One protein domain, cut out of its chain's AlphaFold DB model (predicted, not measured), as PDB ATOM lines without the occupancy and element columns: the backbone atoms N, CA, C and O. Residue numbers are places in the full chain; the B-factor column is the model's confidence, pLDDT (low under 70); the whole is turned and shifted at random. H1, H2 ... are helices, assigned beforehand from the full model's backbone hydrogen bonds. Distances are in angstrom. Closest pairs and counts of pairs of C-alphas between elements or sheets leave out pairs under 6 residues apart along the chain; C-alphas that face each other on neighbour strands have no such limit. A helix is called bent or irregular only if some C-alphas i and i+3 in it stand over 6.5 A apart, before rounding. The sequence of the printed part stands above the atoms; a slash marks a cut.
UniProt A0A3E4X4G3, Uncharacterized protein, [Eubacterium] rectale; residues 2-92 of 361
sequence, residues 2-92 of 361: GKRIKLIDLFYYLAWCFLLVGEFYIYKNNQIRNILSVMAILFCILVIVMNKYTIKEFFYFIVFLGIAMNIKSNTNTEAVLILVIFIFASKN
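AT A GLANCE: This is residues 2 to 92 of the 361 residues of an uncharacterized protein of [Eubacterium] rectale (UniProt A0A3E4X4G3). Two helical hairpins, H1 with H2 and H3 with H4, stand side by side and make a flat slab. They meet where H4 packs on residues 41 to 48 of H2, and from there H2 and H4 spread apart as a V; H1 packs along H2 and comes close to the last residue of H4, while H3 packs on H4 and is apart from H1 and H2. The printed part has 91 residues with four named helices, H1, H2, H3 and H4 in that order, and no named strand; the class is all helix. It is only just compact, close to loose, with a radius of gyration of the C-alphas of 14.4 A, and it spans 44 by 41 by 14 A.

HOW THE PARTS SIT: Begin with H1, residues 7 to 27, and H2, residues 30 to 49: they form a hairpin and touch, at a shallow tilt of 19 degrees, opposite ways. Look at Ala 15 and Ala 40, whose C-alphas, the closest of the two, are 4.0 A apart. Next comes H3, residues 55 to 70, which is apart from H1 and H2. H4, residues 77 to 89, forms a hairpin with H3; they touch, closest at the C-alphas of Ala 68 and Leu 81, 5.5 A apart, at a shallow tilt of 13 degrees, opposite ways. H4 also touches H2, with residues 41 to 48 of H2 alone; the closest C-alphas are those of Ile 48 and Ala 89, 5.0 A apart. H2 and H4 run the same way at a steep tilt of 36 degrees, only just past shallow. H1 and H4 are close but not clearly touching, with the C-alphas of Tyr 12 and Ala 89 closest at 7.1 A. In H2, H3 and H4 every O i to N i+4 pair is within hydrogen-bond range; in H1 13 of 17 are.

IN THESE COORDINATES: Find C-alpha 7 at (24.442, 55.642, 22.979); from there H1 runs 32.8 A to C-alpha 27. H1 is irregular, with C-alphas 24 and 27 at 7.7 A from each other. At C-alpha 30, (47.450, 53.378, 4.142), H2 begins and runs 28.6 A to residue 49. H3 runs 22.8 A from residue 55 to residue 70. H4 covers 18.4 A from residue 77 to C-alpha 89 at (25.654, 45.851, 14.075).

THE WHOLE: The two C-alphas farthest apart are those of Gly 2 and Lys 72, at 48.0 A. The printed part has no cut. The links from H1 to H2 and from H2 to H3 are tight, and the link from H3 to H4 is short. The mean pLDDT of the printed part is 70.9; look for values under 70 at residues 2 to 5, 20 to 34, 72 to 82 and 92.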
ATOM      1  N   GLY A   2      15.900  68.842  22.128       39.69
ATOM      2  CA  GLY A   2      16.777  67.943  21.364       39.69
ATOM      3  C   GLY A   2      16.463  66.469  21.633       39.69
ATOM      4  O   GLY A   2      16.431  66.041  22.787       39.69
ATOM      5  N   LYS A   3      16.219  65.681  20.579       50.19
ATOM      6  CA  LYS A   3      16.055  64.223  20.690       50.19
ATOM      7  C   LYS A   3      17.363  63.620  21.220       50.19
ATOM      8  O   LYS A   3      18.379  63.672  20.535       50.19
ATOM      9  N   ARG A   4      17.344  63.042  22.429       52.91
ATOM     10  CA  ARG A   4      18.489  62.299  22.981       52.91
ATOM     11  C   ARG A   4      18.778  61.091  22.083       52.91
ATOM     12  O   ARG A   4      17.949  60.186  21.977       52.91
ATOM     13  N   ILE A   5      19.936  61.084  21.427       62.28
ATOM     14  CA  ILE A   5      20.415  59.936  20.648       62.28
ATOM     15  C   ILE A   5      20.807  58.836  21.642       62.28
ATOM     16  O   ILE A   5      21.526  59.095  22.605       62.28
ATOM     17  N   LYS A   6      20.321  57.605  21.441       77.44
ATOM     18  CA  LYS A   6      20.741  56.464  22.268       77.44
ATOM     19  C   LYS A   6      22.227  56.193  22.021       77.44
ATOM     20  O   LYS A   6      22.650  56.173  20.870       77.44
ATOM     21  N   LEU A   7      22.996  55.908  23.072       79.81
ATOM     22  CA  LEU A   7      24.442  55.642  22.979       79.81
ATOM     23  C   LEU A   7      24.790  54.571  21.923       79.81
ATOM     24  O   LEU A   7      25.722  54.727  21.145       79.81
ATOM     25  N   ILE A   8      23.966  53.525  21.830       79.81
ATOM     26  CA  ILE A   8      24.118  52.450  20.840       79.81
ATOM     27  C   ILE A   8      23.906  52.915  19.388       79.81
ATOM     28  O   ILE A   8      24.487  52.354  18.467       79.81
ATOM     29  N   ASP A   9      23.064  53.930  19.171       74.38
ATOM     30  CA  ASP A   9      22.865  54.529  17.852       74.38
ATOM     31  C   ASP A   9      24.055  55.433  17.511       74.38
ATOM     32  O   ASP A   9      24.539  55.394  16.385       74.38
ATOM     33  N   LEU A  10      24.578  56.182  18.491       80.75
ATOM     34  CA  LEU A  10      25.774  57.012  18.326       80.75
ATOM     35  C   LEU A  10      26.988  56.180  17.888       80.75
ATOM     36  O   LEU A  10      27.637  56.541  16.912       80.75
ATOM     37  N   PHE A  11      27.262  55.051  18.550       83.62
ATOM     38  CA  PHE A  11      28.356  54.155  18.152       83.62
ATOM     39  C   PHE A  11      28.181  53.613  16.733       83.62
ATOM     40  O   PHE A  11      29.141  53.569  15.969       83.62
ATOM     41  N   TYR A  12      26.953  53.273  16.343       78.56
ATOM     42  CA  TYR A  12      26.677  52.811  14.986       78.56
ATOM     43  C   TYR A  12      26.917  53.909  13.935       78.56
ATOM     44  O   TYR A  12      27.520  53.639  12.898       78.56
ATOM     45  N   TYR A  13      26.512  55.154  14.201       75.44
ATOM     46  CA  TYR A  13      26.801  56.275  13.300       75.44
ATOM     47  C   TYR A  13      28.292  56.609  13.240       75.44
ATOM     48  O   TYR A  13      28.805  56.854  12.152       75.44
ATOM     49  N   LEU A  14      29.001  56.561  14.372       79.38
ATOM     50  CA  LEU A  14      30.453  56.747  14.410       79.38
ATOM     51  C   LEU A  14      31.171  55.687  13.569       79.38
ATOM     52  O   LEU A  14      32.046  56.045  12.787       79.38
ATOM     53  N   ALA A  15      30.760  54.417  13.650       78.81
ATOM     54  CA  ALA A  15      31.317  53.353  12.817       78.81
ATOM     55  C   ALA A  15      31.192  53.667  11.317       78.81
ATOM     56  O   ALA A  15      32.160  53.542  10.567       78.81
ATOM     57  N   TRP A  16      30.019  54.141  10.891       74.19
ATOM     58  CA  TRP A  16      29.800  54.588   9.516       74.19
ATOM     59  C   TRP A  16      30.642  55.808   9.155       74.19
ATOM     60  O   TRP A  16      31.243  55.814   8.085       74.19
ATOM     61  N   CYS A  17      30.749  56.810  10.031       74.00
ATOM     62  CA  CYS A  17      31.601  57.977   9.798       74.00
ATOM     63  C   CYS A  17      33.067  57.579   9.602       74.00
ATOM     64  O   CYS A  17      33.682  58.009   8.632       74.00
ATOM     65  N   PHE A  18      33.624  56.727  10.464       74.56
ATOM     66  CA  PHE A  18      35.013  56.278  10.344       74.56
ATOM     67  C   PHE A  18      35.262  55.483   9.061       74.56
ATOM     68  O   PHE A  18      36.266  55.713   8.388       74.56
ATOM     69  N   LEU A  19      34.324  54.617   8.671       71.00
ATOM     70  CA  LEU A  19      34.424  53.855   7.426       71.00
ATOM     71  C   LEU A  19      34.342  54.768   6.194       71.00
ATOM     72  O   LEU A  19      35.130  54.644   5.257       71.00
ATOM     73  N   LEU A  20      33.425  55.736   6.223       65.81
ATOM     74  CA  LEU A  20      33.223  56.712   5.157       65.81
ATOM     75  C   LEU A  20      34.395  57.689   5.015       65.81
ATOM     76  O   LEU A  20      34.730  58.041   3.884       65.81
ATOM     77  N   VAL A  21      35.015  58.102   6.127       66.06
ATOM     78  CA  VAL A  21      36.211  58.960   6.163       66.06
ATOM     79  C   VAL A  21      37.452  58.184   5.725       66.06
ATOM     80  O   VAL A  21      38.230  58.700   4.927       66.06
ATOM     81  N   GLY A  22      37.621  56.935   6.174       59.81
ATOM     82  CA  GLY A  22      38.747  56.075   5.788       59.81
ATOM     83  C   GLY A  22      38.871  55.890   4.276       59.81
ATOM     84  O   GLY A  22      39.974  55.863   3.735       59.81
ATOM     85  N   GLU A  23      37.745  55.874   3.570       58.69
ATOM     86  CA  GLU A  23      37.714  55.870   2.110       58.69
ATOM     87  C   GLU A  23      38.287  57.111   1.423       58.69
ATOM     88  O   GLU A  23      38.787  57.010   0.306       58.69
ATOM     89  N   PHE A  24      38.215  58.293   2.033       55.38
ATOM     90  CA  PHE A  24      38.810  59.488   1.423       55.38
ATOM     91  C   PHE A  24      40.342  59.415   1.412       55.38
ATOM     92  O   PHE A  24      40.986  60.056   0.586       55.38
ATOM     93  N   TYR A  25      40.937  58.594   2.284       49.84
ATOM     94  CA  TYR A  25      42.387  58.440   2.414       49.84
ATOM     95  C   TYR A  25      42.998  57.375   1.488       49.84
ATOM     96  O   TYR A  25      44.197  57.107   1.596       49.84
ATOM     97  N   ILE A  26      42.222  56.810   0.548       44.44
ATOM     98  CA  ILE A  26      42.664  55.753  -0.388       44.44
ATOM     99  C   ILE A  26      43.944  56.125  -1.162       44.44
ATOM    100  O   ILE A  26      44.705  55.227  -1.510       44.44
ATOM    101  N   TYR A  27      44.234  57.415  -1.368       41.41
ATOM    102  CA  TYR A  27      45.326  57.855  -2.246       41.41
ATOM    103  C   TYR A  27      46.594  58.386  -1.560       41.41
ATOM    104  O   TYR A  27      47.558  58.671  -2.265       41.41
ATOM    105  N   LYS A  28      46.644  58.545  -0.226       41.25
ATOM    106  CA  LYS A  28      47.810  59.203   0.414       41.25
ATOM    107  C   LYS A  28      48.406  58.529   1.647       41.25
ATOM    108  O   LYS A  28      49.588  58.743   1.891       41.25
ATOM    109  N   ASN A  29      47.659  57.744   2.432       52.41
ATOM    110  CA  ASN A  29      48.241  57.112   3.624       52.41
ATOM    111  C   ASN A  29      47.478  55.852   4.076       52.41
ATOM    112  O   ASN A  29      46.438  55.934   4.736       52.41
ATOM    113  N   ASN A  30      48.029  54.673   3.763       59.91
ATOM    114  CA  ASN A  30      47.450  53.378   4.142       59.91
ATOM    115  C   ASN A  30      47.329  53.193   5.668       59.91
ATOM    116  O   ASN A  30      46.430  52.486   6.115       59.91
ATOM    117  N   GLN A  31      48.167  53.853   6.477       66.38
ATOM    118  CA  GLN A  31      48.108  53.730   7.939       66.38
ATOM    119  C   GLN A  31      46.857  54.394   8.521       66.38
ATOM    120  O   GLN A  31      46.152  53.780   9.317       66.38
ATOM    121  N   ILE A  32      46.530  55.614   8.077       64.81
ATOM    122  CA  ILE A  32      45.341  56.345   8.549       64.81
ATOM    123  C   ILE A  32      44.070  55.576   8.175       64.81
ATOM    124  O   ILE A  32      43.192  55.387   9.014       64.81
ATOM    125  N   ARG A  33      43.992  55.059   6.942       65.19
ATOM    126  CA  ARG A  33      42.869  54.217   6.501       65.19
ATOM    127  C   ARG A  33      42.702  52.980   7.384       65.19
ATOM    128  O   ARG A  33      41.580  52.664   7.778       65.19
ATOM    129  N   ASN A  34      43.796  52.287   7.692       68.81
ATOM    130  CA  ASN A  34      43.753  51.084   8.519       68.81
ATOM    131  C   ASN A  34      43.302  51.412   9.952       68.81
ATOM    132  O   ASN A  34      42.426  50.727  10.473       68.81
ATOM    133  N   ILE A  35      43.797  52.503  10.549       75.12
ATOM    134  CA  ILE A  35      43.369  52.964  11.882       75.12
ATOM    135  C   ILE A  35      41.868  53.281  11.896       75.12
ATOM    136  O   ILE A  35      41.143  52.793  12.762       75.12
ATOM    137  N   LEU A  36      41.377  54.046  10.917       72.50
ATOM    138  CA  LEU A  36      39.956  54.400  10.820       72.50
ATOM    139  C   LEU A  36      39.069  53.164  10.593       72.50
ATOM    140  O   LEU A  36      37.991  53.064  11.176       72.50
ATOM    141  N   SER A  37      39.533  52.189   9.805       70.94
ATOM    142  CA  SER A  37      38.816  50.924   9.585       70.94
ATOM    143  C   SER A  37      38.739  50.091  10.866       70.94
ATOM    144  O   SER A  37      37.674  49.574  11.200       70.94
ATOM    145  N   VAL A  38      39.830  50.020  11.634       78.12
ATOM    146  CA  VAL A  38      39.864  49.349  12.944       78.12
ATOM    147  C   VAL A  38      38.919  50.034  13.931       78.12
ATOM    148  O   VAL A  38      38.134  49.356  14.591       78.12
ATOM    149  N   MET A  39      38.922  51.370  13.993       80.12
ATOM    150  CA  MET A  39      37.974  52.123  14.822       80.12
ATOM    151  C   MET A  39      36.524  51.820  14.435       80.12
ATOM    152  O   MET A  39      35.705  51.541  15.310       80.12
ATOM    153  N   ALA A  40      36.205  51.804  13.137       79.50
ATOM    154  CA  ALA A  40      34.869  51.462  12.653       79.50
ATOM    155  C   ALA A  40      34.431  50.054  13.100       79.50
ATOM    156  O   ALA A  40      33.306  49.874  13.570       79.50
ATOM    157  N   ILE A  41      35.331  49.071  13.013       81.31
ATOM    158  CA  ILE A  41      35.080  47.697  13.469       81.31
ATOM    159  C   ILE A  41      34.839  47.656  14.982       81.31
ATOM    160  O   ILE A  41      33.869  47.037  15.418       81.31
ATOM    161  N   LEU A  42      35.663  48.340  15.781       84.00
ATOM    162  CA  LEU A  42      35.507  48.392  17.240       84.00
ATOM    163  C   LEU A  42      34.142  48.962  17.642       84.00
ATOM    164  O   LEU A  42      33.446  48.369  18.468       84.00
ATOM    165  N   PHE A  43      33.708  50.057  17.014       85.19
ATOM    166  CA  PHE A  43      32.375  50.612  17.257       85.19
ATOM    167  C   PHE A  43      31.257  49.646  16.848       85.19
ATOM    168  O   PHE A  43      30.282  49.504  17.586       85.19
ATOM    169  N   CYS A  44      31.393  48.929  15.731       82.56
ATOM    170  CA  CYS A  44      30.431  47.893  15.354       82.56
ATOM    171  C   CYS A  44      30.384  46.738  16.364       82.56
ATOM    172  O   CYS A  44      29.292  46.284  16.703       82.56
ATOM    173  N   ILE A  45      31.529  46.293  16.890       83.94
ATOM    174  CA  ILE A  45      31.587  45.262  17.936       83.94
ATOM    175  C   ILE A  45      30.869  45.747  19.197       83.94
ATOM    176  O   ILE A  45      30.035  45.018  19.729       83.94
ATOM    177  N   LEU A  46      31.104  46.987  19.635       85.06
ATOM    178  CA  LEU A  46      30.384  47.574  20.772       85.06
ATOM    179  C   LEU A  46      28.868  47.574  20.537       85.06
ATOM    180  O   LEU A  46      28.102  47.169  21.409       85.06
ATOM    181  N   VAL A  47      28.421  47.956  19.337       82.81
ATOM    182  CA  VAL A  47      26.998  47.919  18.961       82.81
ATOM    183  C   VAL A  47      26.435  46.497  19.011       82.81
ATOM    184  O   VAL A  47      25.310  46.308  19.476       82.81
ATOM    185  N   ILE A  48      27.192  45.498  18.549       83.25
ATOM    186  CA  ILE A  48      26.808  44.085  18.633       83.25
ATOM    187  C   ILE A  48      26.706  43.657  20.103       83.25
ATOM    188  O   ILE A  48      25.671  43.137  20.498       83.25
ATOM    189  N   VAL A  49      27.706  43.918  20.942       84.50
ATOM    190  CA  VAL A  49      27.688  43.509  22.361       84.50
ATOM    191  C   VAL A  49      26.526  44.150  23.121       84.50
ATOM    192  O   VAL A  49      25.877  43.503  23.940       84.50
ATOM    193  N   MET A  50      26.210  45.410  22.826       82.31
ATOM    194  CA  MET A  50      25.097  46.115  23.464       82.31
ATOM    195  C   MET A  50      23.718  45.714  22.901       82.31
ATOM    196  O   MET A  50      22.685  46.129  23.437       82.31
ATOM    197  N   ASN A  51      23.663  44.931  21.817       81.50
ATOM    198  CA  ASN A  51      22.417  44.426  21.250       81.50
ATOM    199  C   ASN A  51      21.940  43.154  21.934       81.50
ATOM    200  O   ASN A  51      22.690  42.213  22.160       81.50
ATOM    201  N   LYS A  52      20.621  43.057  22.104       79.31
ATOM    202  CA  LYS A  52      19.978  41.778  22.409       79.31
ATOM    203  C   LYS A  52      19.812  40.970  21.123       79.31
ATOM    204  O   LYS A  52      19.076  41.395  20.227       79.31
ATOM    205  N   TYR A  53      20.447  39.805  21.044       78.81
ATOM    206  CA  TYR A  53      20.228  38.811  19.989       78.81
ATOM    207  C   TYR A  53      19.475  37.598  20.530       78.81
ATOM    208  O   TYR A  53      19.632  37.204  21.681       78.81
ATOM    209  N   THR A  54      18.642  37.011  19.683       79.75
ATOM    210  CA  THR A  54      18.067  35.684  19.903       79.75
ATOM    211  C   THR A  54      19.122  34.613  19.634       79.75
ATOM    212  O   THR A  54      20.062  34.838  18.872       79.75
ATOM    213  N   ILE A  55      18.929  33.414  20.192       74.88
ATOM    214  CA  ILE A  55      19.819  32.261  19.966       74.88
ATOM    215  C   ILE A  55      19.995  31.983  18.462       74.88
ATOM    216  O   ILE A  55      21.104  31.733  18.003       74.88
ATOM    217  N   LYS A  56      18.916  32.101  17.674       73.62
ATOM    218  CA  LYS A  56      18.952  31.916  16.214       73.62
ATOM    219  C   LYS A  56      19.831  32.956  15.514       73.62
ATOM    220  O   LYS A  56      20.617  32.603  14.645       73.62
ATOM    221  N   GLU A  57      19.712  34.228  15.888       75.75
ATOM    222  CA  GLU A  57      20.546  35.292  15.314       75.75
ATOM    223  C   GLU A  57      22.014  35.123  15.707       75.75
ATOM    224  O   GLU A  57      22.892  35.290  14.867       75.75
ATOM    225  N   PHE A  58      22.290  34.737  16.952       77.56
ATOM    226  CA  PHE A  58      23.651  34.461  17.402       77.56
ATOM    227  C   PHE A  58      24.270  33.262  16.670       77.56
ATOM    228  O   PHE A  58      25.425  33.315  16.256       77.56
ATOM    229  N   PHE A  59      23.484  32.213  16.413       76.44
ATOM    230  CA  PHE A  59      23.916  31.092  15.580       76.44
ATOM    231  C   PHE A  59      24.259  31.542  14.153       76.44
ATOM    232  O   PHE A  59      25.323  31.196  13.644       76.44
ATOM    233  N   TYR A  60      23.421  32.376  13.523       77.50
ATOM    234  CA  TYR A  60      23.749  32.947  12.213       77.50
ATOM    235  C   TYR A  60      25.041  33.766  12.249       77.50
ATOM    236  O   TYR A  60      25.845  33.640  11.330       77.50
ATOM    237  N   PHE A  61      25.273  34.557  13.300       79.75
ATOM    238  CA  PHE A  61      26.506  35.334  13.449       79.75
ATOM    239  C   PHE A  61      27.745  34.441  13.395       79.75
ATOM    240  O   PHE A  61      28.645  34.693  12.595       79.75
ATOM    241  N   ILE A  62      27.754  33.364  14.184       79.25
ATOM    242  CA  ILE A  62      28.864  32.404  14.230       79.25
ATOM    243  C   ILE A  62      29.068  31.741  12.865       79.25
ATOM    244  O   ILE A  62      30.200  31.654  12.393       79.25
ATOM    245  N   VAL A  63      27.988  31.312  12.206       77.19
ATOM    246  CA  VAL A  63      28.068  30.665  10.887       77.19
ATOM    247  C   VAL A  63      28.651  31.612   9.835       77.19
ATOM    248  O   VAL A  63      29.573  31.227   9.117       77.19
ATOM    249  N   PHE A  64      28.177  32.861   9.755       77.00
ATOM    250  CA  PHE A  64      28.710  33.842   8.799       77.00
ATOM    251  C   PHE A  64      30.162  34.219   9.085       77.00
ATOM    252  O   PHE A  64      30.936  34.403   8.147       77.00
ATOM    253  N   LEU A  65      30.542  34.292  10.358       78.75
ATOM    254  CA  LEU A  65      31.917  34.548  10.770       78.75
ATOM    255  C   LEU A  65      32.838  33.378  10.391       78.75
ATOM    256  O   LEU A  65      33.905  33.603   9.826       78.75
ATOM    257  N   GLY A  66      32.387  32.136  10.590       75.75
ATOM    258  CA  GLY A  66      33.097  30.936  10.146       75.75
ATOM    259  C   GLY A  66      33.260  30.863   8.626       75.75
ATOM    260  O   GLY A  66      34.326  30.499   8.140       75.75
ATOM    261  N   ILE A  67      32.244  31.261   7.854       73.44
ATOM    262  CA  ILE A  67      32.357  31.356   6.389       73.44
ATOM    263  C   ILE A  67      33.385  32.419   6.004       73.44
ATOM    264  O   ILE A  67      34.257  32.137   5.191       73.44
ATOM    265  N   ALA A  68      33.310  33.612   6.601       73.69
ATOM    266  CA  ALA A  68      34.235  34.700   6.304       73.69
ATOM    267  C   ALA A  68      35.691  34.299   6.584       73.69
ATOM    268  O   ALA A  68      36.549  34.523   5.740       73.69
ATOM    269  N   MET A  69      35.956  33.644   7.718       75.44
ATOM    270  CA  MET A  69      37.298  33.185   8.103       75.44
ATOM    271  C   MET A  69      37.872  32.097   7.189       75.44
ATOM    272  O   MET A  69      39.087  31.995   7.066       75.44
ATOM    273  N   ASN A  70      37.021  31.292   6.549       72.88
ATOM    274  CA  ASN A  70      37.468  30.218   5.660       72.88
ATOM    275  C   ASN A  70      37.741  30.682   4.223       72.88
ATOM    276  O   ASN A  70      38.315  29.919   3.448       72.88
ATOM    277  N   ILE A  71      37.358  31.911   3.851       71.00
ATOM    278  CA  ILE A  71      37.639  32.451   2.516       71.00
ATOM    279  C   ILE A  71      39.152  32.610   2.346       71.00
ATOM    280  O   ILE A  71      39.803  33.347   3.087       71.00
ATOM    281  N   LYS A  72      39.711  31.941   1.335       62.62
ATOM    282  CA  LYS A  72      41.161  31.894   1.078       62.62
ATOM    283  C   LYS A  72      41.726  33.158   0.407       62.62
ATOM    284  O   LYS A  72      42.879  33.163   0.012       62.62
ATOM    285  N   SER A  73      40.948  34.227   0.243       57.91
ATOM    286  CA  SER A  73      41.357  35.421  -0.512       57.91
ATOM    287  C   SER A  73      42.077  36.463   0.362       57.91
ATOM    288  O   SER A  73      41.416  37.283   1.001       57.91
ATOM    289  N   ASN A  74      43.413  36.538   0.277       52.69
ATOM    290  CA  ASN A  74      44.278  37.432   1.078       52.69
ATOM    291  C   ASN A  74      43.794  38.886   1.222       52.69
ATOM    292  O   ASN A  74      43.927  39.469   2.290       52.69
ATOM    293  N   THR A  75      43.217  39.490   0.182       53.28
ATOM    294  CA  THR A  75      42.828  40.910   0.228       53.28
ATOM    295  C   THR A  75      41.343  41.169   0.439       53.28
ATOM    296  O   THR A  75      40.941  42.323   0.572       53.28
ATOM    297  N   ASN A  76      40.519  40.119   0.433       55.53
ATOM    298  CA  ASN A  76      39.061  40.252   0.425       55.53
ATOM    299  C   ASN A  76      38.380  39.544   1.602       55.53
ATOM    300  O   ASN A  76      37.209  39.816   1.865       55.53
ATOM    301  N   THR A  77      39.100  38.697   2.343       59.69
ATOM    302  CA  THR A  77      38.633  38.113   3.608       59.69
ATOM    303  C   THR A  77      38.289  39.201   4.624       59.69
ATOM    304  O   THR A  77      37.212  39.163   5.213       59.69
ATOM    305  N   GLU A  78      39.125  40.240   4.741       61.31
ATOM    306  CA  GLU A  78      38.842  41.424   5.566       61.31
ATOM    307  C   GLU A  78      37.536  42.105   5.148       61.31
ATOM    308  O   GLU A  78      36.701  42.433   5.991       61.31
ATOM    309  N   ALA A  79      37.320  42.260   3.838       62.81
ATOM    310  CA  ALA A  79      36.139  42.935   3.324       62.81
ATOM    311  C   ALA A  79      34.842  42.179   3.671       62.81
ATOM    312  O   ALA A  79      33.841  42.786   4.057       62.81
ATOM    313  N   VAL A  80      34.871  40.846   3.590       64.88
ATOM    314  CA  VAL A  80      33.735  39.985   3.954       64.88
ATOM    315  C   VAL A  80      33.524  39.938   5.468       64.88
ATOM    316  O   VAL A  80      32.384  39.973   5.924       64.88
ATOM    317  N   LEU A  81      34.590  39.922   6.267       69.88
ATOM    318  CA  LEU A  81      34.492  39.981   7.730       69.88
ATOM    319  C   LEU A  81      33.844  41.287   8.194       69.88
ATOM    320  O   LEU A  81      32.910  41.271   8.999       69.88
ATOM    321  N   ILE A  82      34.284  42.411   7.632       69.56
ATOM    322  CA  ILE A  82      33.690  43.721   7.898       69.56
ATOM    323  C   ILE A  82      32.222  43.730   7.447       69.56
ATOM    324  O   ILE A  82      31.366  44.185   8.203       69.56
ATOM    325  N   LEU A  83      31.901  43.172   6.274       70.25
ATOM    326  CA  LEU A  83      30.521  43.040   5.791       70.25
ATOM    327  C   LEU A  83      29.625  42.324   6.815       70.25
ATOM    328  O   LEU A  83      28.557  42.832   7.163       70.25
ATOM    329  N   VAL A  84      30.067  41.171   7.323       73.56
ATOM    330  CA  VAL A  84      29.336  40.394   8.334       73.56
ATOM    331  C   VAL A  84      29.150  41.219   9.609       73.56
ATOM    332  O   VAL A  84      28.026  41.365  10.086       73.56
ATOM    333  N   ILE A  85      30.213  41.832  10.132       76.56
ATOM    334  CA  ILE A  85      30.160  42.652  11.352       76.56
ATOM    335  C   ILE A  85      29.160  43.811  11.203       76.56
ATOM    336  O   ILE A  85      28.324  44.034  12.083       76.56
ATOM    337  N   PHE A  86      29.182  44.517  10.075       74.62
ATOM    338  CA  PHE A  86      28.260  45.624   9.821       74.62
ATOM    339  C   PHE A  86      26.806  45.165   9.689       74.62
ATOM    340  O   PHE A  86      25.909  45.820  10.231       74.62
ATOM    341  N   ILE A  87      26.556  44.030   9.024       73.25
ATOM    342  CA  ILE A  87      25.209  43.456   8.915       73.25
ATOM    343  C   ILE A  87      24.630  43.220  10.311       73.25
ATOM    344  O   ILE A  87      23.516  43.663  10.583       73.25
ATOM    345  N   PHE A  88      25.386  42.617  11.225       74.38
ATOM    346  CA  PHE A  88      24.912  42.366  12.588       74.38
ATOM    347  C   PHE A  88      24.762  43.649  13.416       74.38
ATOM    348  O   PHE A  88      23.713  43.861  14.030       74.38
ATOM    349  N   ALA A  89      25.731  44.568  13.365       75.25
ATOM    350  CA  ALA A  89      25.654  45.851  14.075       75.25
ATOM    351  C   ALA A  89      24.408  46.676  13.687       75.25
ATOM    352  O   ALA A  89      23.782  47.341  14.523       75.25
ATOM    353  N   SER A  90      23.989  46.582  12.427       73.38
ATOM    354  CA  SER A  90      22.848  47.324  11.891       73.38
ATOM    355  C   SER A  90      21.467  46.850  12.372       73.38
ATOM    356  O   SER A  90      20.462  47.491  12.041       73.38
ATOM    357  N   LYS A  91      21.383  45.776  13.176       74.06
ATOM    358  CA  LYS A  91      20.120  45.252  13.720       74.06
ATOM    359  C   LYS A  91      19.242  46.370  14.292       74.06
ATOM    360  O   LYS A  91      19.608  47.013  15.271       74.06
ATOM    361  N   ASN A  92      18.060  46.577  13.704       66.38
ATOM    362  CA  ASN A  92      17.087  47.617  14.083       66.38
ATOM    363  C   ASN A  92      17.603  49.073  14.021       66.38
ATOM    364  O   ASN A  92      16.982  49.967  14.598       66.38
TER     365      ASN A  92